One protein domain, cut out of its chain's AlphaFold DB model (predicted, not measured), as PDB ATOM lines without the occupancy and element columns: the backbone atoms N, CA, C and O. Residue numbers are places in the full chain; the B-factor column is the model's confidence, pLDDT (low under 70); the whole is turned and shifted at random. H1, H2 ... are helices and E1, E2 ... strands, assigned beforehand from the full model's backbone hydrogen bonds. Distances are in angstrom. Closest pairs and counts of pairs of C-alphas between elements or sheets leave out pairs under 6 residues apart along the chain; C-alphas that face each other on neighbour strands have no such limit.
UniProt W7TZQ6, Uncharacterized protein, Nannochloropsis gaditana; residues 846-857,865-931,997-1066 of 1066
ATOM      1  N   PRO A 846     176.035 109.557 125.172       55.41
ATOM      2  CA  PRO A 846     175.842 110.898 125.726       55.41
ATOM      3  C   PRO A 846     174.756 111.720 125.041       55.41
ATOM      4  O   PRO A 846     174.662 111.794 123.818       55.41
ATOM      5  N   ALA A 847     174.004 112.433 125.862       76.38
ATOM      6  CA  ALA A 847     173.114 113.490 125.426       76.38
ATOM      7  C   ALA A 847     173.860 114.830 125.408       76.38
ATOM      8  O   ALA A 847     174.567 115.138 126.364       76.38
ATOM      9  N   VAL A 848     173.721 115.622 124.341       84.25
ATOM     10  CA  VAL A 848     174.375 116.938 124.208       84.25
ATOM     11  C   VAL A 848     173.310 118.015 124.019       84.25
ATOM     12  O   VAL A 848     172.669 118.091 122.973       84.25
ATOM     13  N   LEU A 849     173.106 118.840 125.033       86.75
ATOM     14  CA  LEU A 849     172.298 120.051 124.983       86.75
ATOM     15  C   LEU A 849     173.206 121.218 124.636       86.75
ATOM     16  O   LEU A 849     174.193 121.435 125.324       86.75
ATOM     17  N   ILE A 850     172.890 121.967 123.590       87.69
ATOM     18  CA  ILE A 850     173.633 123.172 123.232       87.69
ATOM     19  C   ILE A 850     172.778 124.383 123.568       87.69
ATOM     20  O   ILE A 850     171.635 124.451 123.133       87.69
ATOM     21  N   ILE A 851     173.339 125.337 124.304       89.38
ATOM     22  CA  ILE A 851     172.732 126.643 124.556       89.38
ATOM     23  C   ILE A 851     173.526 127.655 123.740       89.38
ATOM     24  O   ILE A 851     174.712 127.868 123.995       89.38
ATOM     25  N   GLN A 852     172.899 128.227 122.715       88.25
ATOM     26  CA  GLN A 852     173.525 129.224 121.859       88.25
ATOM     27  C   GLN A 852     173.001 130.617 122.202       88.25
ATOM     28  O   GLN A 852     171.807 130.892 122.061       88.25
ATOM     29  N   HIS A 853     173.923 131.506 122.565       83.56
ATOM     30  CA  HIS A 853     173.635 132.920 122.785       83.56
ATOM     31  C   HIS A 853     173.484 133.648 121.457       83.56
ATOM     32  O   HIS A 853     174.431 133.739 120.667       83.56
ATOM     33  N   ARG A 854     172.303 134.205 121.188       74.62
ATOM     34  CA  ARG A 854     172.133 135.100 120.040       74.62
ATOM     35  C   ARG A 854     172.630 136.491 120.406       74.62
ATOM     36  O   ARG A 854     172.030 137.185 121.217       74.62
ATOM     37  N   LYS A 855     173.721 136.931 119.770       66.12
ATOM     38  CA  LYS A 855     174.183 138.322 119.881       66.12
ATOM     39  C   LYS A 855     173.096 139.263 119.348       66.12
ATOM     40  O   LYS A 855     172.898 139.336 118.135       66.12
ATOM     41  N   ARG A 856     172.436 140.028 120.227       53.00
ATOM     42  CA  ARG A 856     171.755 141.264 119.812       53.00
ATOM     43  C   ARG A 856     172.811 142.215 119.262       53.00
ATOM     44  O   ARG A 856     173.854 142.430 119.874       53.00
ATOM     45  N   SER A 857     172.558 142.758 118.079       47.94
ATOM     46  CA  SER A 857     173.431 143.701 117.383       47.94
ATOM     47  C   SER A 857     173.428 145.079 118.057       47.94
ATOM     48  O   SER A 857     173.022 146.068 117.452       47.94
ATOM     49  N   LEU A 865     177.077 137.242 132.315       43.00
ATOM     50  CA  LEU A 865     176.609 136.415 133.428       43.00
ATOM     51  C   LEU A 865     176.212 135.036 132.868       43.00
ATOM     52  O   LEU A 865     175.724 134.980 131.740       43.00
ATOM     53  N   PRO A 866     176.400 133.931 133.617       51.09
ATOM     54  CA  PRO A 866     175.947 132.617 133.170       51.09
ATOM     55  C   PRO A 866     174.464 132.694 132.812       51.09
ATOM     56  O   PRO A 866     173.680 133.187 133.634       51.09
ATOM     57  N   SER A 867     174.108 132.214 131.623       60.91
ATOM     58  CA  SER A 867     172.731 132.097 131.133       60.91
ATOM     59  C   SER A 867     171.751 131.718 132.248       60.91
ATOM     60  O   SER A 867     171.984 130.768 133.013       60.91
ATOM     61  N   SER A 868     170.664 132.481 132.396       71.25
ATOM     62  CA  SER A 868     169.563 132.102 133.292       71.25
ATOM     63  C   SER A 868     168.993 130.757 132.846       71.25
ATOM     64  O   SER A 868     168.719 129.911 133.693       71.25
ATOM     65  N   LEU A 869     168.971 130.494 131.535       73.94
ATOM     66  CA  LEU A 869     168.472 129.256 130.951       73.94
ATOM     67  C   LEU A 869     169.317 128.021 131.301       73.94
ATOM     68  O   LEU A 869     168.750 126.999 131.680       73.94
ATOM     69  N   ALA A 870     170.657 128.085 131.263       73.50
ATOM     70  CA  ALA A 870     171.486 126.950 131.695       73.50
ATOM     71  C   ALA A 870     171.306 126.651 133.188       73.50
ATOM     72  O   ALA A 870     171.288 125.489 133.596       73.50
ATOM     73  N   ARG A 871     171.152 127.696 134.013       75.88
ATOM     74  CA  ARG A 871     170.870 127.546 135.446       75.88
ATOM     75  C   ARG A 871     169.487 126.954 135.693       75.88
ATOM     76  O   ARG A 871     169.391 126.042 136.511       75.88
ATOM     77  N   CYS A 872     168.456 127.405 134.982       75.81
ATOM     78  CA  CYS A 872     167.113 126.830 135.053       75.81
ATOM     79  C   CYS A 872     167.108 125.374 134.591       75.81
ATOM     80  O   CYS A 872     166.538 124.534 135.270       75.81
ATOM     81  N   LEU A 873     167.826 125.039 133.519       76.75
ATOM     82  CA  LEU A 873     167.909 123.673 133.009       76.75
ATOM     83  C   LEU A 873     168.654 122.738 133.971       76.75
ATOM     84  O   LEU A 873     168.217 121.615 134.211       76.75
ATOM     85  N   MET A 874     169.752 123.207 134.568       76.44
ATOM     86  CA  MET A 874     170.457 122.467 135.619       76.44
ATOM     87  C   MET A 874     169.590 122.291 136.867       76.44
ATOM     88  O   MET A 874     169.594 121.209 137.447       76.44
ATOM     89  N   ARG A 875     168.816 123.316 137.250       76.44
ATOM     90  CA  ARG A 875     167.835 123.216 138.337       76.44
ATOM     91  C   ARG A 875     166.741 122.209 137.992       76.44
ATOM     92  O   ARG A 875     166.588 121.273 138.755       76.44
ATOM     93  N   ALA A 876     166.098 122.305 136.834       72.44
ATOM     94  CA  ALA A 876     165.064 121.370 136.386       72.44
ATOM     95  C   ALA A 876     165.567 119.917 136.367       72.44
ATOM     96  O   ALA A 876     164.899 119.021 136.867       72.44
ATOM     97  N   LEU A 877     166.791 119.674 135.885       72.75
ATOM     98  CA  LEU A 877     167.421 118.348 135.936       72.75
ATOM     99  C   LEU A 877     167.608 117.824 137.370       72.75
ATOM    100  O   LEU A 877     167.521 116.615 137.591       72.75
ATOM    101  N   THR A 878     167.863 118.717 138.331       70.38
ATOM    102  CA  THR A 878     168.008 118.368 139.753       70.38
ATOM    103  C   THR A 878     166.690 118.254 140.510       70.38
ATOM    104  O   THR A 878     166.597 117.446 141.431       70.38
ATOM    105  N   THR A 879     165.695 119.070 140.155       65.44
ATOM    106  CA  THR A 879     164.423 119.216 140.873       65.44
ATOM    107  C   THR A 879     163.315 118.357 140.295       65.44
ATOM    108  O   THR A 879     162.340 118.140 141.009       65.44
ATOM    109  N   ALA A 880     163.459 117.842 139.064       58.16
ATOM    110  CA  ALA A 880     162.569 116.849 138.469       58.16
ATOM    111  C   ALA A 880     162.561 115.585 139.344       58.16
ATOM    112  O   ALA A 880     163.334 114.639 139.174       58.16
ATOM    113  N   CYS A 881     161.704 115.627 140.355       41.34
ATOM    114  CA  CYS A 881     161.521 114.593 141.342       41.34
ATOM    115  C   CYS A 881     160.718 113.486 140.657       41.34
ATOM    116  O   CYS A 881     159.625 113.759 140.152       41.34
ATOM    117  N   PRO A 882     161.204 112.237 140.603       46.88
ATOM    118  CA  PRO A 882     160.364 111.150 140.138       46.88
ATOM    119  C   PRO A 882     159.146 111.090 141.064       46.88
ATOM    120  O   PRO A 882     159.280 110.913 142.277       46.88
ATOM    121  N   SER A 883     157.944 111.235 140.501       43.19
ATOM    122  CA  SER A 883     156.723 110.844 141.208       43.19
ATOM    123  C   SER A 883     156.938 109.442 141.797       43.19
ATOM    124  O   SER A 883     157.570 108.599 141.157       43.19
ATOM    125  N   GLN A 884     156.473 109.192 143.030       41.28
ATOM    126  CA  GLN A 884     156.827 108.019 143.865       41.28
ATOM    127  C   GLN A 884     156.597 106.630 143.217       41.28
ATOM    128  O   GLN A 884     156.927 105.603 143.803       41.28
ATOM    129  N   THR A 885     156.046 106.570 142.006       40.62
ATOM    130  CA  THR A 885     155.849 105.367 141.189       40.62
ATOM    131  C   THR A 885     157.012 105.055 140.234       40.62
ATOM    132  O   THR A 885     157.066 103.955 139.685       40.62
ATOM    133  N   SER A 886     157.958 105.977 140.033       45.94
ATOM    134  CA  SER A 886     159.109 105.830 139.136       45.94
ATOM    135  C   SER A 886     160.373 105.499 139.935       45.94
ATOM    136  O   SER A 886     160.893 106.326 140.673       45.94
ATOM    137  N   SER A 887     160.916 104.290 139.774       45.88
ATOM    138  CA  SER A 887     162.162 103.820 140.412       45.88
ATOM    139  C   SER A 887     163.446 104.501 139.889       45.88
ATOM    140  O   SER A 887     164.532 103.919 139.933       45.88
ATOM    141  N   ARG A 888     163.346 105.710 139.324       59.56
ATOM    142  CA  ARG A 888     164.434 106.373 138.592       59.56
ATOM    143  C   ARG A 888     165.227 107.315 139.499       59.56
ATOM    144  O   ARG A 888     164.661 108.006 140.331       59.56
ATOM    145  N   LEU A 889     166.547 107.346 139.319       61.97
ATOM    146  CA  LEU A 889     167.440 108.258 140.040       61.97
ATOM    147  C   LEU A 889     167.444 109.653 139.376       61.97
ATOM    148  O   LEU A 889     167.483 109.711 138.140       61.97
ATOM    149  N   PRO A 890     167.438 110.753 140.158       69.75
ATOM    150  CA  PRO A 890     167.559 112.120 139.644       69.75
ATOM    151  C   PRO A 890     168.934 112.371 139.001       69.75
ATOM    152  O   PRO A 890     169.901 111.648 139.270       69.75
ATOM    153  N   TRP A 891     169.033 113.394 138.146       73.69
ATOM    154  CA  TRP A 891     170.314 113.817 137.577       73.69
ATOM    155  C   TRP A 891     171.120 114.591 138.615       73.69
ATOM    156  O   TRP A 891     170.633 115.541 139.224       73.69
ATOM    157  N   ILE A 892     172.378 114.203 138.793       78.50
ATOM    158  CA  ILE A 892     173.292 114.859 139.719       78.50
ATOM    159  C   ILE A 892     174.128 115.860 138.920       78.50
ATOM    160  O   ILE A 892     174.879 115.456 138.025       78.50
ATOM    161  N   PRO A 893     174.014 117.166 139.198       72.44
ATOM    162  CA  PRO A 893     174.856 118.155 138.564       72.44
ATOM    163  C   PRO A 893     176.268 117.961 139.101       72.44
ATOM    164  O   PRO A 893     176.481 117.839 140.310       72.44
ATOM    165  N   LEU A 894     177.255 117.930 138.212       76.06
ATOM    166  CA  LEU A 894     178.636 117.949 138.662       76.06
ATOM    167  C   LEU A 894     178.885 119.290 139.382       76.06
ATOM    168  O   LEU A 894     178.603 120.338 138.789       76.06
ATOM    169  N   PRO A 895     179.417 119.304 140.620       62.09
ATOM    170  CA  PRO A 895     179.643 120.524 141.405       62.09
ATOM    171  C   PRO A 895     180.856 121.327 140.897       62.09
ATOM    172  O   PRO A 895     181.679 121.806 141.669       62.09
ATOM    173  N   LEU A 896     181.008 121.435 139.576       62.12
ATOM    174  CA  LEU A 896     182.139 122.069 138.907       62.12
ATOM    175  C   LEU A 896     181.866 123.502 138.444       62.12
ATOM    176  O   LEU A 896     182.787 124.184 137.999       62.12
ATOM    177  N   GLY A 897     180.619 123.965 138.537       76.25
ATOM    178  CA  GLY A 897     180.204 125.151 137.796       76.25
ATOM    179  C   GLY A 897     180.392 124.961 136.278       76.25
ATOM    180  O   GLY A 897     180.691 123.857 135.815       76.25
ATOM    181  N   PRO A 898     180.176 126.012 135.475       82.62
ATOM    182  CA  PRO A 898     180.490 125.972 134.052       82.62
ATOM    183  C   PRO A 898     182.001 125.806 133.834       82.62
ATOM    184  O   PRO A 898     182.792 126.647 134.263       82.62
ATOM    185  N   ILE A 899     182.405 124.739 133.143       88.94
ATOM    186  CA  ILE A 899     183.815 124.473 132.836       88.94
ATOM    187  C   ILE A 899     184.186 125.154 131.522       88.94
ATOM    188  O   ILE A 899     183.700 124.764 130.462       88.94
ATOM    189  N   ASP A 900     185.085 126.132 131.573       89.69
ATOM    190  CA  ASP A 900     185.605 126.785 130.370       89.69
ATOM    191  C   ASP A 900     186.656 125.901 129.672       89.69
ATOM    192  O   ASP A 900     187.805 125.785 130.111       89.69
ATOM    193  N   VAL A 901     186.249 125.257 128.573       90.12
ATOM    194  CA  VAL A 901     187.069 124.284 127.825       90.12
ATOM    195  C   VAL A 901     188.220 124.960 127.068       90.12
ATOM    196  O   VAL A 901     189.166 124.305 126.615       90.12
ATOM    197  N   GLU A 902     188.199 126.288 126.954       88.81
ATOM    198  CA  GLU A 902     189.303 127.043 126.374       88.81
ATOM    199  C   GLU A 902     190.578 126.899 127.218       88.81
ATOM    200  O   GLU A 902     191.641 126.582 126.676       88.81
ATOM    201  N   TYR A 903     190.437 127.010 128.544       86.31
ATOM    202  CA  TYR A 903     191.542 126.977 129.509       86.31
ATOM    203  C   TYR A 903     191.769 125.600 130.138       86.31
ATOM    204  O   TYR A 903     192.782 125.395 130.806       86.31
ATOM    205  N   TYR A 904     190.853 124.654 129.925       83.00
ATOM    206  CA  TYR A 904     190.956 123.301 130.459       83.00
ATOM    207  C   TYR A 904     191.455 122.326 129.381       83.00
ATOM    208  O   TYR A 904     190.730 122.054 128.418       83.00
ATOM    209  N   PRO A 905     192.679 121.777 129.485       83.06
ATOM    210  CA  PRO A 905     193.147 120.788 128.524       83.06
ATOM    211  C   PRO A 905     192.294 119.516 128.627       83.06
ATOM    212  O   PRO A 905     191.993 119.005 129.708       83.06
ATOM    213  N   ILE A 906     191.869 119.014 127.467       79.12
ATOM    214  CA  ILE A 906     190.967 117.857 127.367       79.12
ATOM    215  C   ILE A 906     191.679 116.539 127.627       79.12
ATOM    216  O   ILE A 906     191.060 115.563 128.051       79.12
ATOM    217  N   VAL A 907     192.972 116.518 127.326       73.25
ATOM    218  CA  VAL A 907     193.838 115.367 127.476       73.25
ATOM    219  C   VAL A 907     195.169 115.856 127.986       73.25
ATOM    220  O   VAL A 907     195.698 116.865 127.521       73.25
ATOM    221  N   LYS A 908     195.714 115.087 128.913       72.19
ATOM    222  CA  LYS A 908     197.055 115.279 129.413       72.19
ATOM    223  C   LYS A 908     198.089 114.894 128.353       72.19
ATOM    224  O   LYS A 908     198.091 113.764 127.864       72.19
ATOM    225  N   SER A 909     198.982 115.815 128.011       68.25
ATOM    226  CA  SER A 909     200.182 115.506 127.238       68.25
ATOM    227  C   SER A 909     201.092 114.576 128.040       68.25
ATOM    228  O   SER A 909     201.153 114.652 129.266       68.25
ATOM    229  N   ALA A 910     201.871 113.731 127.359       57.25
ATOM    230  CA  ALA A 910     202.904 112.921 128.014       57.25
ATOM    231  C   ALA A 910     203.965 113.776 128.744       57.25
ATOM    232  O   ALA A 910     204.696 113.259 129.586       57.25
ATOM    233  N   TYR A 911     204.033 115.071 128.424       65.44
ATOM    234  CA  TYR A 911     204.946 116.043 129.021       65.44
ATOM    235  C   TYR A 911     204.325 116.842 130.176       65.44
ATOM    236  O   TYR A 911     205.037 117.585 130.850       65.44
ATOM    237  N   ASP A 912     203.024 116.690 130.433       75.12
ATOM    238  CA  ASP A 912     202.356 117.402 131.518       75.12
ATOM    239  C   ASP A 912     202.626 116.714 132.865       75.12
ATOM    240  O   ASP A 912     202.493 115.494 133.011       75.12
ATOM    241  N   GLY A 913     202.959 117.502 133.892       76.88
ATOM    242  CA  GLY A 913     203.245 116.983 135.232       76.88
ATOM    243  C   GLY A 913     202.064 116.211 135.852       76.88
ATOM    244  O   GLY A 913     200.908 116.459 135.508       76.88
ATOM    245  N   PRO A 914     202.292 115.286 136.806       73.88
ATOM    246  CA  PRO A 914     201.264 114.418 137.401       73.88
ATOM    247  C   PRO A 914     200.034 115.159 137.963       73.88
ATOM    248  O   PRO A 914     198.943 114.599 137.912       73.88
ATOM    249  N   GLY A 915     200.171 116.425 138.372       77.31
ATOM    250  CA  GLY A 915     199.075 117.274 138.859       77.31
ATOM    251  C   GLY A 915     198.383 118.176 137.826       77.31
ATOM    252  O   GLY A 915     197.494 118.926 138.214       77.31
ATOM    253  N   ALA A 916     198.769 118.148 136.546       80.25
ATOM    254  CA  ALA A 916     198.110 118.969 135.530       80.25
ATOM    255  C   ALA A 916     196.620 118.581 135.390       80.25
ATOM    256  O   ALA A 916     196.326 117.379 135.320       80.25
ATOM    257  N   PRO A 917     195.696 119.563 135.366       78.12
ATOM    258  CA  PRO A 917     194.264 119.309 135.220       78.12
ATOM    259  C   PRO A 917     193.978 118.611 133.885       78.12
ATOM    260  O   PRO A 917     194.663 118.865 132.899       78.12
ATOM    261  N   ASN A 918     192.991 117.714 133.844       85.06
ATOM    262  CA  ASN A 918     192.602 117.000 132.626       85.06
ATOM    263  C   ASN A 918     191.096 116.742 132.651       85.06
ATOM    264  O   ASN A 918     190.623 115.899 133.418       85.06
ATOM    265  N   LEU A 919     190.356 117.431 131.772       84.38
ATOM    266  CA  LEU A 919     188.890 117.485 131.823       84.38
ATOM    267  C   LEU A 919     188.280 116.086 131.847       84.38
ATOM    268  O   LEU A 919     187.329 115.809 132.573       84.38
ATOM    269  N   ARG A 920     188.856 115.173 131.067       83.56
ATOM    270  CA  ARG A 920     188.362 113.807 130.963       83.56
ATOM    271  C   ARG A 920     188.568 113.004 132.242       83.56
ATOM    272  O   ARG A 920     187.660 112.280 132.650       83.56
ATOM    273  N   ASP A 921     189.752 113.088 132.840       82.19
ATOM    274  CA  ASP A 921     190.059 112.359 134.075       82.19
ATOM    275  C   ASP A 921     189.247 112.926 135.244       82.19
ATOM    276  O   ASP A 921     188.840 112.186 136.136       82.19
ATOM    277  N   ASP A 922     188.937 114.217 135.195       82.00
ATOM    278  CA  ASP A 922     188.126 114.913 136.190       82.00
ATOM    279  C   ASP A 922     186.645 114.541 136.092       82.00
ATOM    280  O   ASP A 922     186.032 114.206 137.108       82.00
ATOM    281  N   ILE A 923     186.099 114.451 134.874       83.69
ATOM    282  CA  ILE A 923     184.761 113.887 134.639       83.69
ATOM    283  C   ILE A 923     184.706 112.435 135.131       83.69
ATOM    284  O   ILE A 923     183.781 112.067 135.851       83.69
ATOM    285  N   LYS A 924     185.703 111.603 134.795       82.12
ATOM    286  CA  LYS A 924     185.750 110.205 135.258       82.12
ATOM    287  C   LYS A 924     185.784 110.108 136.776       82.12
ATOM    288  O   LYS A 924     185.031 109.324 137.344       82.12
ATOM    289  N   ARG A 925     186.645 110.897 137.425       79.75
ATOM    290  CA  ARG A 925     186.743 110.934 138.887       79.75
ATOM    291  C   ARG A 925     185.396 111.274 139.503       79.75
ATOM    292  O   ARG A 925     184.966 110.551 140.390       79.75
ATOM    293  N   ALA A 926     184.707 112.289 138.988       74.56
ATOM    294  CA  ALA A 926     183.408 112.699 139.506       74.56
ATOM    295  C   ALA A 926     182.304 111.649 139.309       74.56
ATOM    296  O   ALA A 926     181.525 111.415 140.226       74.56
ATOM    297  N   VAL A 927     182.264 110.977 138.154       76.81
ATOM    298  CA  VAL A 927     181.291 109.903 137.875       76.81
ATOM    299  C   VAL A 927     181.531 108.672 138.759       76.81
ATOM    300  O   VAL A 927     180.594 107.945 139.077       76.81
ATOM    301  N   CYS A 928     182.777 108.438 139.182       75.56
ATOM    302  CA  CYS A 928     183.145 107.331 140.062       75.56
ATOM    303  C   CYS A 928     183.003 107.636 141.566       75.56
ATOM    304  O   CYS A 928     183.243 106.735 142.371       75.56
ATOM    305  N   LEU A 929     182.637 108.860 141.972       72.81
ATOM    306  CA  LEU A 929     182.437 109.173 143.389       72.81
ATOM    307  C   LEU A 929     181.159 108.494 143.922       72.81
ATOM    308  O   LEU A 929     180.122 108.532 143.256       72.81
ATOM    309  N   PRO A 930     181.189 107.898 145.131       70.94
ATOM    310  CA  PRO A 930     179.988 107.362 145.766       70.94
ATOM    311  C   PRO A 930     178.920 108.451 145.920       70.94
ATOM    312  O   PRO A 930     179.235 109.578 146.307       70.94
ATOM    313  N   LEU A 931     177.647 108.103 145.703       61.62
ATOM    314  CA  LEU A 931     176.506 109.019 145.866       61.62
ATOM    315  C   LEU A 931     176.496 109.725 147.234       61.62
ATOM    316  O   LEU A 931     176.195 110.912 147.316       61.62
ATOM    317  N   SER A 997     173.536 102.934 137.053       64.31
ATOM    318  CA  SER A 997     174.629 103.910 137.050       64.31
ATOM    319  C   SER A 997     174.098 105.327 137.321       64.31
ATOM    320  O   SER A 997     173.070 105.692 136.737       64.31
ATOM    321  N   PRO A 998     174.780 106.137 138.154       70.56
ATOM    322  CA  PRO A 998     174.347 107.495 138.459       70.56
ATOM    323  C   PRO A 998     174.245 108.331 137.180       70.56
ATOM    324  O   PRO A 998     175.107 108.262 136.302       70.56
ATOM    325  N   ARG A 999     173.169 109.112 137.074       81.31
ATOM    326  CA  ARG A 999     172.943 110.058 135.980       81.31
ATOM    327  C   ARG A 999     173.597 111.385 136.339       81.31
ATOM    328  O   ARG A 999     173.313 111.930 137.400       81.31
ATOM    329  N   VAL A1000     174.474 111.895 135.484       84.06
ATOM    330  CA  VAL A1000     175.335 113.043 135.780       84.06
ATOM    331  C   VAL A1000     175.239 114.088 134.668       84.06
ATOM    332  O   VAL A1000     175.394 113.766 133.489       84.06
ATOM    333  N   ALA A1001     174.999 115.347 135.040       87.50
ATOM    334  CA  ALA A1001     174.963 116.483 134.118       87.50
ATOM    335  C   ALA A1001     176.258 117.309 134.213       87.50
ATOM    336  O   ALA A1001     176.694 117.680 135.303       87.50
ATOM    337  N   ILE A1002     176.874 117.595 133.064       90.25
ATOM    338  CA  ILE A1002     178.165 118.280 132.921       90.25
ATOM    339  C   ILE A1002     177.943 119.573 132.142       90.25
ATOM    340  O   ILE A1002     177.528 119.526 130.987       90.25
ATOM    341  N   HIS A1003     178.261 120.717 132.746       92.31
ATOM    342  CA  HIS A1003     178.134 122.026 132.106       92.31
ATOM    343  C   HIS A1003     179.490 122.495 131.549       92.31
ATOM    344  O   HIS A1003     180.434 122.722 132.304       92.31
ATOM    345  N   LEU A1004     179.592 122.629 130.226       94.00
ATOM    346  CA  LEU A1004     180.781 123.057 129.489       94.00
ATOM    347  C   LEU A1004     180.528 124.405 128.798       94.00
ATOM    348  O   LEU A1004     179.499 124.586 128.157       94.00
ATOM    349  N   GLN A1005     181.492 125.321 128.860       94.19
ATOM    350  CA  GLN A1005     181.503 126.568 128.094       94.19
ATOM    351  C   GLN A1005     182.474 126.459 126.915       94.19
ATOM    352  O   GLN A1005     183.641 126.094 127.079       94.19
ATOM    353  N   ALA A1006     181.990 126.804 125.723       94.00
ATOM    354  CA  ALA A1006     182.732 126.832 124.470       94.00
ATOM    355  C   ALA A1006     182.614 128.214 123.821       94.00
ATOM    356  O   ALA A1006     181.771 128.463 122.957       94.00
ATOM    357  N   ARG A1007     183.461 129.144 124.266       90.75
ATOM    358  CA  ARG A1007     183.423 130.536 123.795       90.75
ATOM    359  C   ARG A1007     183.996 130.705 122.394       90.75
ATOM    360  O   ARG A1007     183.512 131.564 121.674       90.75
ATOM    361  N   SER A1008     184.964 129.873 122.016       92.62
ATOM    362  CA  SER A1008     185.640 129.918 120.720       92.62
ATOM    363  C   SER A1008     185.376 128.672 119.875       92.62
ATOM    364  O   SER A1008     185.097 127.588 120.399       92.62
ATOM    365  N   PHE A1009     185.524 128.790 118.553       88.94
ATOM    366  CA  PHE A1009     185.490 127.646 117.627       88.94
ATOM    367  C   PHE A1009     186.448 126.511 118.042       88.94
ATOM    368  O   PHE A1009     186.090 125.334 117.993       88.94
ATOM    369  N   GLN A1010     187.644 126.845 118.536       88.31
ATOM    370  CA  GLN A1010     188.612 125.848 119.005       88.31
ATOM    371  C   GLN A1010     188.110 125.090 120.243       88.31
ATOM    372  O   GLN A1010     188.301 123.877 120.333       88.31
ATOM    373  N   ALA A1011     187.437 125.772 121.178       90.31
ATOM    374  CA  ALA A1011     186.793 125.126 122.320       90.31
ATOM    375  C   ALA A1011     185.651 124.191 121.877       90.31
ATOM    376  O   ALA A1011     185.502 123.101 122.428       90.31
ATOM    377  N   GLN A1012     184.896 124.555 120.834       92.12
ATOM    378  CA  GLN A1012     183.865 123.683 120.256       92.12
ATOM    379  C   GLN A1012     184.467 122.409 119.628       92.12
ATOM    380  O   GLN A1012     183.971 121.309 119.882       92.12
ATOM    381  N   LEU A1013     185.569 122.519 118.875       86.50
ATOM    382  CA  LEU A1013     186.285 121.355 118.323       86.50
ATOM    383  C   LEU A1013     186.831 120.437 119.420       86.50
ATOM    384  O   LEU A1013     186.686 119.218 119.354       86.50
ATOM    385  N   LYS A1014     187.390 121.036 120.470       87.81
ATOM    386  CA  LYS A1014     187.819 120.354 121.689       87.81
ATOM    387  C   LYS A1014     186.668 119.533 122.301       87.81
ATOM    388  O   LYS A1014     186.805 118.327 122.512       87.81
ATOM    389  N   ILE A1015     185.499 120.136 122.531       89.31
ATOM    390  CA  ILE A1015     184.331 119.403 123.051       89.31
ATOM    391  C   ILE A1015     183.914 118.277 122.104       89.31
ATOM    392  O   ILE A1015     183.609 117.177 122.565       89.31
ATOM    393  N   ARG A1016     183.949 118.496 120.787       88.44
ATOM    394  CA  ARG A1016     183.699 117.428 119.814       88.44
ATOM    395  C   ARG A1016     184.654 116.244 120.009       88.44
ATOM    396  O   ARG A1016     184.184 115.109 120.021       88.44
ATOM    397  N   GLU A1017     185.951 116.473 120.198       84.25
ATOM    398  CA  GLU A1017     186.917 115.390 120.443       84.25
ATOM    399  C   GLU A1017     186.601 114.605 121.727       84.25
ATOM    400  O   GLU A1017     186.648 113.370 121.727       84.25
ATOM    401  N   LEU A1018     186.195 115.300 122.798       85.38
ATOM    402  CA  LEU A1018     185.711 114.676 124.036       85.38
ATOM    403  C   LEU A1018     184.462 113.811 123.782       85.38
ATOM    404  O   LEU A1018     184.363 112.678 124.267       85.38
ATOM    405  N   LEU A1019     183.520 114.309 122.980       84.19
ATOM    406  CA  LEU A1019     182.285 113.610 122.616       84.19
ATOM    407  C   LEU A1019     182.505 112.438 121.646       84.19
ATOM    408  O   LEU A1019     181.717 111.493 121.664       84.19
ATOM    409  N   GLU A1020     183.576 112.435 120.853       78.88
ATOM    410  CA  GLU A1020     183.870 111.381 119.871       78.88
ATOM    411  C   GLU A1020     184.750 110.242 120.416       78.88
ATOM    412  O   GLU A1020     184.780 109.184 119.795       78.88
ATOM    413  N   ASP A1021     185.408 110.410 121.577       67.88
ATOM    414  CA  ASP A1021     186.365 109.426 122.134       67.88
ATOM    415  C   ASP A1021     187.345 108.909 121.061       67.88
ATOM    416  O   ASP A1021     187.499 107.703 120.852       67.88
ATOM    417  N   THR A1022     188.009 109.819 120.340       57.81
ATOM    418  CA  THR A1022     188.951 109.405 119.291       57.81
ATOM    419  C   THR A1022     190.040 108.476 119.868       57.81
ATOM    420  O   THR A1022     190.408 108.599 121.041       57.81
ATOM    421  N   PRO A1023     190.594 107.526 119.089       49.19
ATOM    422  CA  PRO A1023     191.630 106.607 119.578       49.19
ATOM    423  C   PRO A1023     192.828 107.326 120.215       49.19
ATOM    424  O   PRO A1023     193.376 106.862 121.217       49.19
ATOM    425  N   SER A1024     193.175 108.503 119.684       49.94
ATOM    426  CA  SER A1024     194.168 109.424 120.239       49.94
ATOM    427  C   SER A1024     193.837 109.794 121.687       49.94
ATOM    428  O   SER A1024     194.678 109.669 122.570       49.94
ATOM    429  N   MET A1025     192.583 110.153 121.968       58.66
ATOM    430  CA  MET A1025     192.125 110.498 123.313       58.66
ATOM    431  C   MET A1025     192.280 109.322 124.278       58.66
ATOM    432  O   MET A1025     192.743 109.501 125.401       58.66
ATOM    433  N   VAL A1026     191.885 108.103 123.887       59.09
ATOM    434  CA  VAL A1026     192.019 106.893 124.728       59.09
ATOM    435  C   VAL A1026     193.487 106.602 125.049       59.09
ATOM    436  O   VAL A1026     193.797 106.305 126.201       59.09
ATOM    437  N   ALA A1027     194.383 106.755 124.072       46.78
ATOM    438  CA  ALA A1027     195.811 106.483 124.227       46.78
ATOM    439  C   ALA A1027     196.519 107.417 125.226       46.78
ATOM    440  O   ALA A1027     197.429 106.978 125.925       46.78
ATOM    441  N   TYR A1028     196.079 108.674 125.316       54.06
ATOM    442  CA  TYR A1028     196.657 109.697 126.196       54.06
ATOM    443  C   TYR A1028     195.879 109.895 127.514       54.06
ATOM    444  O   TYR A1028     196.198 110.761 128.324       54.06
ATOM    445  N   SER A1029     194.858 109.073 127.763       56.88
ATOM    446  CA  SER A1029     194.235 108.947 129.083       56.88
ATOM    447  C   SER A1029     195.243 108.369 130.069       56.88
ATOM    448  O   SER A1029     195.848 107.334 129.779       56.88
ATOM    449  N   THR A1030     195.368 108.950 131.264       59.59
ATOM    450  CA  THR A1030     196.215 108.384 132.332       59.59
ATOM    451  C   THR A1030     195.820 106.941 132.663       59.59
ATOM    452  O   THR A1030     196.677 106.094 132.906       59.59
ATOM    453  N   ALA A1031     194.526 106.628 132.559       58.69
ATOM    454  CA  ALA A1031     193.969 105.293 132.761       58.69
ATOM    455  C   ALA A1031     193.863 104.440 131.477       58.69
ATOM    456  O   ALA A1031     193.299 103.348 131.528       58.69
ATOM    457  N   LYS A1032     194.312 104.935 130.311       67.31
ATOM    458  CA  LYS A1032     194.169 104.292 128.978       67.31
ATOM    459  C   LYS A1032     192.752 103.805 128.631       67.31
ATOM    460  O   LYS A1032     192.568 102.927 127.796       67.31
ATOM    461  N   SER A1033     191.734 104.357 129.286       63.50
ATOM    462  CA  SER A1033     190.336 103.946 129.139       63.50
ATOM    463  C   SER A1033     189.502 104.993 128.402       63.50
ATOM    464  O   SER A1033     189.764 106.197 128.515       63.50
ATOM    465  N   ALA A1034     188.477 104.544 127.673       71.12
ATOM    466  CA  ALA A1034     187.443 105.418 127.116       71.12
ATOM    467  C   ALA A1034     186.642 106.114 128.234       71.12
ATOM    468  O   ALA A1034     186.562 105.597 129.353       71.12
ATOM    469  N   LEU A1035     186.068 107.294 127.972       76.62
ATOM    470  CA  LEU A1035     185.080 107.867 128.887       76.62
ATOM    471  C   LEU A1035     183.784 107.076 128.684       76.62
ATOM    472  O   LEU A1035     183.219 107.104 127.597       76.62
ATOM    473  N   ARG A1036     183.311 106.344 129.699       79.00
ATOM    474  CA  ARG A1036     181.976 105.740 129.616       79.00
ATOM    475  C   ARG A1036     180.960 106.868 129.662       79.00
ATOM    476  O   ARG A1036     180.916 107.612 130.635       79.00
ATOM    477  N   LYS A1037     180.203 107.016 128.582       81.19
ATOM    478  CA  LYS A1037     179.253 108.116 128.419       81.19
ATOM    479  C   LYS A1037     177.838 107.758 128.851       81.19
ATOM    480  O   LYS A1037     176.996 108.640 128.910       81.19
ATOM    481  N   GLU A1038     177.584 106.493 129.171       77.50
ATOM    482  CA  GLU A1038     176.327 106.041 129.766       77.50
ATOM    483  C   GLU A1038     176.027 106.817 131.052       77.50
ATOM    484  O   GLU A1038     176.873 106.931 131.933       77.50
ATOM    485  N   GLY A1039     174.825 107.390 131.123       80.25
ATOM    486  CA  GLY A1039     174.407 108.250 132.228       80.25
ATOM    487  C   GLY A1039     174.917 109.697 132.183       80.25
ATOM    488  O   GLY A1039     174.643 110.414 133.134       80.25
ATOM    489  N   LEU A1040     175.607 110.160 131.131       86.38
ATOM    490  CA  LEU A1040     176.085 111.551 131.029       86.38
ATOM    491  C   LEU A1040     175.211 112.444 130.126       86.38
ATOM    492  O   LEU A1040     174.947 112.113 128.967       86.38
ATOM    493  N   ILE A1041     174.849 113.626 130.625       88.56
ATOM    494  CA  ILE A1041     174.347 114.754 129.826       88.56
ATOM    495  C   ILE A1041     175.429 115.834 129.789       88.56
ATOM    496  O   ILE A1041     175.919 116.259 130.829       88.56
ATOM    497  N   PHE A1042     175.771 116.306 128.596       91.81
ATOM    498  CA  PHE A1042     176.618 117.473 128.381       91.81
ATOM    499  C   PHE A1042     175.737 118.665 128.021       91.81
ATOM    500  O   PHE A1042     175.036 118.625 127.015       91.81
ATOM    501  N   ILE A1043     175.786 119.727 128.814       92.88
ATOM    502  CA  ILE A1043     175.191 121.026 128.500       92.88
ATOM    503  C   ILE A1043     176.334 121.918 128.041       92.88
ATOM    504  O   ILE A1043     177.259 122.171 128.805       92.88
ATOM    505  N   VAL A1044     176.310 122.332 126.784       93.50
ATOM    506  CA  VAL A1044     177.373 123.080 126.122       93.50
ATOM    507  C   VAL A1044     176.865 124.478 125.804       93.50
ATOM    508  O   VAL A1044     176.047 124.662 124.906       93.50
ATOM    509  N   GLU A1045     177.363 125.470 126.526       94.06
ATOM    510  CA  GLU A1045     177.080 126.879 126.277       94.06
ATOM    511  C   GLU A1045     178.064 127.415 125.232       94.06
ATOM    512  O   GLU A1045     179.279 127.408 125.439       94.06
ATOM    513  N   VAL A1046     177.548 127.856 124.086       93.62
ATOM    514  CA  VAL A1046     178.348 128.340 122.958       93.62
ATOM    515  C   VAL A1046     178.245 129.863 122.882       93.62
ATOM    516  O   VAL A1046     177.156 130.414 122.721       93.62
ATOM    517  N   GLY A1047     179.389 130.544 123.008       85.06
ATOM    518  CA  GLY A1047     179.465 132.015 122.981       85.06
ATOM    519  C   GLY A1047     179.578 132.627 121.576       85.06
ATOM    520  O   GLY A1047     179.313 133.815 121.387       85.06
ATOM    521  N   GLU A1048     179.974 131.825 120.589       83.50
ATOM    522  CA  GLU A1048     180.147 132.214 119.184       83.50
ATOM    523  C   GLU A1048     179.097 131.555 118.272       83.50
ATOM    524  O   GLU A1048     178.127 130.950 118.731       83.50
ATOM    525  N   ALA A1049     179.254 131.694 116.951       87.94
ATOM    526  CA  ALA A1049     178.461 130.920 116.008       87.94
ATOM    527  C   ALA A1049     178.664 129.416 116.259       87.94
ATOM    528  O   ALA A1049     179.790 128.941 116.450       87.94
ATOM    529  N   LEU A1050     177.557 128.676 116.271       88.75
ATOM    530  CA  LEU A1050     177.569 127.230 116.406       88.75
ATOM    531  C   LEU A1050     178.303 126.601 115.218       88.75
ATOM    532  O   LEU A1050     177.868 126.730 114.074       88.75
ATOM    533  N   SER A1051     179.402 125.905 115.495       87.19
ATOM    534  CA  SER A1051     180.128 125.144 114.484       87.19
ATOM    535  C   SER A1051     179.271 123.974 113.979       87.19
ATOM    536  O   SER A1051     178.603 123.310 114.785       87.19
ATOM    537  N   PRO A1052     179.274 123.674 112.666       78.12
ATOM    538  CA  PRO A1052     178.550 122.521 112.127       78.12
ATOM    539  C   PRO A1052     179.023 121.206 112.766       78.12
ATOM    540  O   PRO A1052     178.230 120.285 112.975       78.12
ATOM    541  N   GLU A1053     180.294 121.138 113.163       81.94
ATOM    542  CA  GLU A1053     180.909 120.019 113.863       81.94
ATOM    543  C   GLU A1053     180.202 119.693 115.180       81.94
ATOM    544  O   GLU A1053     179.785 118.547 115.375       81.94
ATOM    545  N   ILE A1054     180.040 120.672 116.077       84.38
ATOM    546  CA  ILE A1054     179.380 120.442 117.368       84.38
ATOM    547  C   ILE A1054     177.853 120.423 117.226       84.38
ATOM    548  O   ILE A1054     177.190 119.615 117.876       84.38
ATOM    549  N   GLY A1055     177.296 121.215 116.301       82.56
ATOM    550  CA  GLY A1055     175.872 121.205 115.968       82.56
ATOM    551  C   GLY A1055     175.394 119.827 115.505       82.56
ATOM    552  O   GLY A1055     174.346 119.356 115.945       82.56
ATOM    553  N   SER A1056     176.213 119.106 114.732       77.19
ATOM    554  CA  SER A1056     175.919 117.728 114.304       77.19
ATOM    555  C   SER A1056     175.834 116.712 115.456       77.19
ATOM    556  O   SER A1056     175.293 115.614 115.280       77.19
ATOM    557  N   ARG A1057     176.376 117.058 116.632       82.94
ATOM    558  CA  ARG A1057     176.382 116.232 117.850       82.94
ATOM    559  C   ARG A1057     175.305 116.637 118.851       82.94
ATOM    560  O   ARG A1057     175.040 115.861 119.765       82.94
ATOM    561  N   ALA A1058     174.655 117.783 118.656       83.69
ATOM    562  CA  ALA A1058     173.583 118.249 119.519       83.69
ATOM    563  C   ALA A1058     172.371 117.301 119.473       83.69
ATOM    564  O   ALA A1058     171.817 116.980 118.409       83.69
ATOM    565  N   SER A1059     171.933 116.873 120.650       79.12
ATOM    566  CA  SER A1059     170.631 116.250 120.878       79.12
ATOM    567  C   SER A1059     169.522 117.304 120.819       79.12
ATOM    568  O   SER A1059     168.521 117.083 120.140       79.12
ATOM    569  N   LEU A1060     169.745 118.458 121.456       81.12
ATOM    570  CA  LEU A1060     168.847 119.613 121.475       81.12
ATOM    571  C   LEU A1060     169.677 120.901 121.401       81.12
ATOM    572  O   LEU A1060     170.712 120.995 122.057       81.12
ATOM    573  N   ILE A1061     169.233 121.872 120.601       84.94
ATOM    574  CA  ILE A1061     169.828 123.212 120.532       84.94
ATOM    575  C   ILE A1061     168.776 124.192 121.038       84.94
ATOM    576  O   ILE A1061     167.694 124.289 120.460       84.94
ATOM    577  N   LEU A1062     169.099 124.888 122.117       84.44
ATOM    578  CA  LEU A1062     168.309 125.953 122.708       84.44
ATOM    579  C   LEU A1062     168.947 127.279 122.303       84.44
ATOM    580  O   LEU A1062     170.155 127.466 122.444       84.44
ATOM    581  N   TYR A1063     168.136 128.180 121.762       82.06
ATOM    582  CA  TYR A1063     168.565 129.535 121.450       82.06
ATOM    583  C   TYR A1063     168.103 130.433 122.585       82.06
ATOM    584  O   TYR A1063     166.902 130.550 122.818       82.06
ATOM    585  N   GLU A1064     169.050 131.044 123.284       78.94
ATOM    586  CA  GLU A1064     168.746 132.060 124.282       78.94
ATOM    587  C   GLU A1064     168.792 133.416 123.574       78.94
ATOM    588  O   GLU A1064     169.836 133.849 123.065       78.94
ATOM    589  N   ASP A1065     167.621 134.041 123.449       68.19
ATOM    590  CA  ASP A1065     167.506 135.421 122.991       68.19
ATOM    591  C   ASP A1065     167.863 136.327 124.185       68.19
ATOM    592  O   ASP A1065     167.003 136.654 124.999       68.19
ATOM    593  N   VAL A1066     169.148 136.691 124.292       48.00
ATOM    594  CA  VAL A1066     169.676 137.655 125.283       48.00
ATOM    595  C   VAL A1066     169.080 139.041 125.069       48.00
ATOM    596  O   VAL A1066     168.972 139.460 123.891       48.00
TER     597      VAL A1066
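What this domain is: This is residues 846 to 857, 865 to 931 and 997 to 1066 of the 1066 residues of an uncharacterized protein of Nannochloropsis gaditana (UniProt W7TZQ6). A strongly twisted sheet of five parallel strands is curled like part of a barrel round one helix, H1, which sits in its hollow, while H3 covers part of the opposite face. H2 and the short H5 only graze the sheet, H4 lies off it with its centre 18.3 A from the mean of the C-alphas, and two long stretches, residues 894 to 918 and 1028 to 1039, have no named element. The 149 printed residues hold five named helices and five named strands, in the order E1 H1 E2 H2 E3 H3 H4 E4 H5 E5, and the sheet runs E2 E3 E4 E1 E5. The class is mixed, helices and strands, with 74 residues, under half, in named elements. The whole is compact, with a radius of gyration of the C-alphas of 15.8 A and spans of 47 by 46 by 26 A.

How they stand to each other: The sheet runs from E2, residues 891 to 893, through E3, residues 999 to 1006, E4, residues 1040 to 1046, and E1, residues 847 to 854, to E5, residues 1060 to 1065; E2 and E5 are its edge strands. E3 and E4 are parallel at 19 degrees, with N 1002 and O 1041 within hydrogen-bond range at 2.8 A. E4 and E1 are parallel at 15 degrees, with N 1044 and O 849 at 2.7 A. E1 and E5 are parallel at 21 degrees, with N 850 and O 1060 at 2.8 A. E2 and E3 are parallel at 41 degrees, with N 892 and O 999 at 2.8 A. The sheet curls round H1, residues 868 to 879; the closest C-alphas of H1 and E2 are those of Thr 878 and Trp 891, 5.5 A apart. H3, residues 1009 to 1020, is on the opposite face, giving three layers, helices on both faces of a sheet. H3 has a height over the sheet of 9.6 A and runs along the strands, at 10 degrees to E4 on the local plane; it lies over E4 and only just over E3, on which 3 of its 12 C-alphas fall. H5, residues 1052 to 1055, only grazes the sheet, and touches H3 at residues 1012 to 1016 alone, the closest C-alphas being those of Arg 1016 and Ile 1054, 5.8 A apart. H2, residues 919 to 927, only grazes the sheet with residues 923 to 927. H4, residues 1023 to 1027, is not on the sheet. E3, H3, H4 and E4 form a strand-helix-strand unit, two parallel neighbour strands with helices between, and E4, H5 and E5 a split one, with E1 between its strands; both crossovers are right-handed. Every O i to N i+4 pair is within hydrogen-bond range in H1, H2, H3 and H4; H5 is too short for such a pair, and its one O i to N i+3 pair is not within range.

Where its parts are: E1 begins at C-alpha 847, (173.114, 113.490, 125.426), and is 22.3 A long; E3 is 22.6 A, E4 18.8 A and E5 15.9 A. H1 is 15.8 A long, H3 16.5 A and H2 12.3 A. E2, H4 and H5 are short. H3 begins at C-alpha 1009, (185.490, 127.646, 117.627), and E5 ends at C-alpha 1065, (167.506, 135.421, 122.991).

The domain as a whole: The two C-alphas farthest apart, those of Thr 885 and Tyr 911, are 51.7 A from each other. Residues 858 to 864 and 932 to 996 are not printed, with gaps of 17.9 A and 10.4 A between the C-alphas across the cuts. The links H1 to E2, E2 to H2 and H4 to E4 are long. Mean pLDDT of the printed part is 75.1, and 41 residues are under 70, among them 879 to 890 and 1021 to 1033.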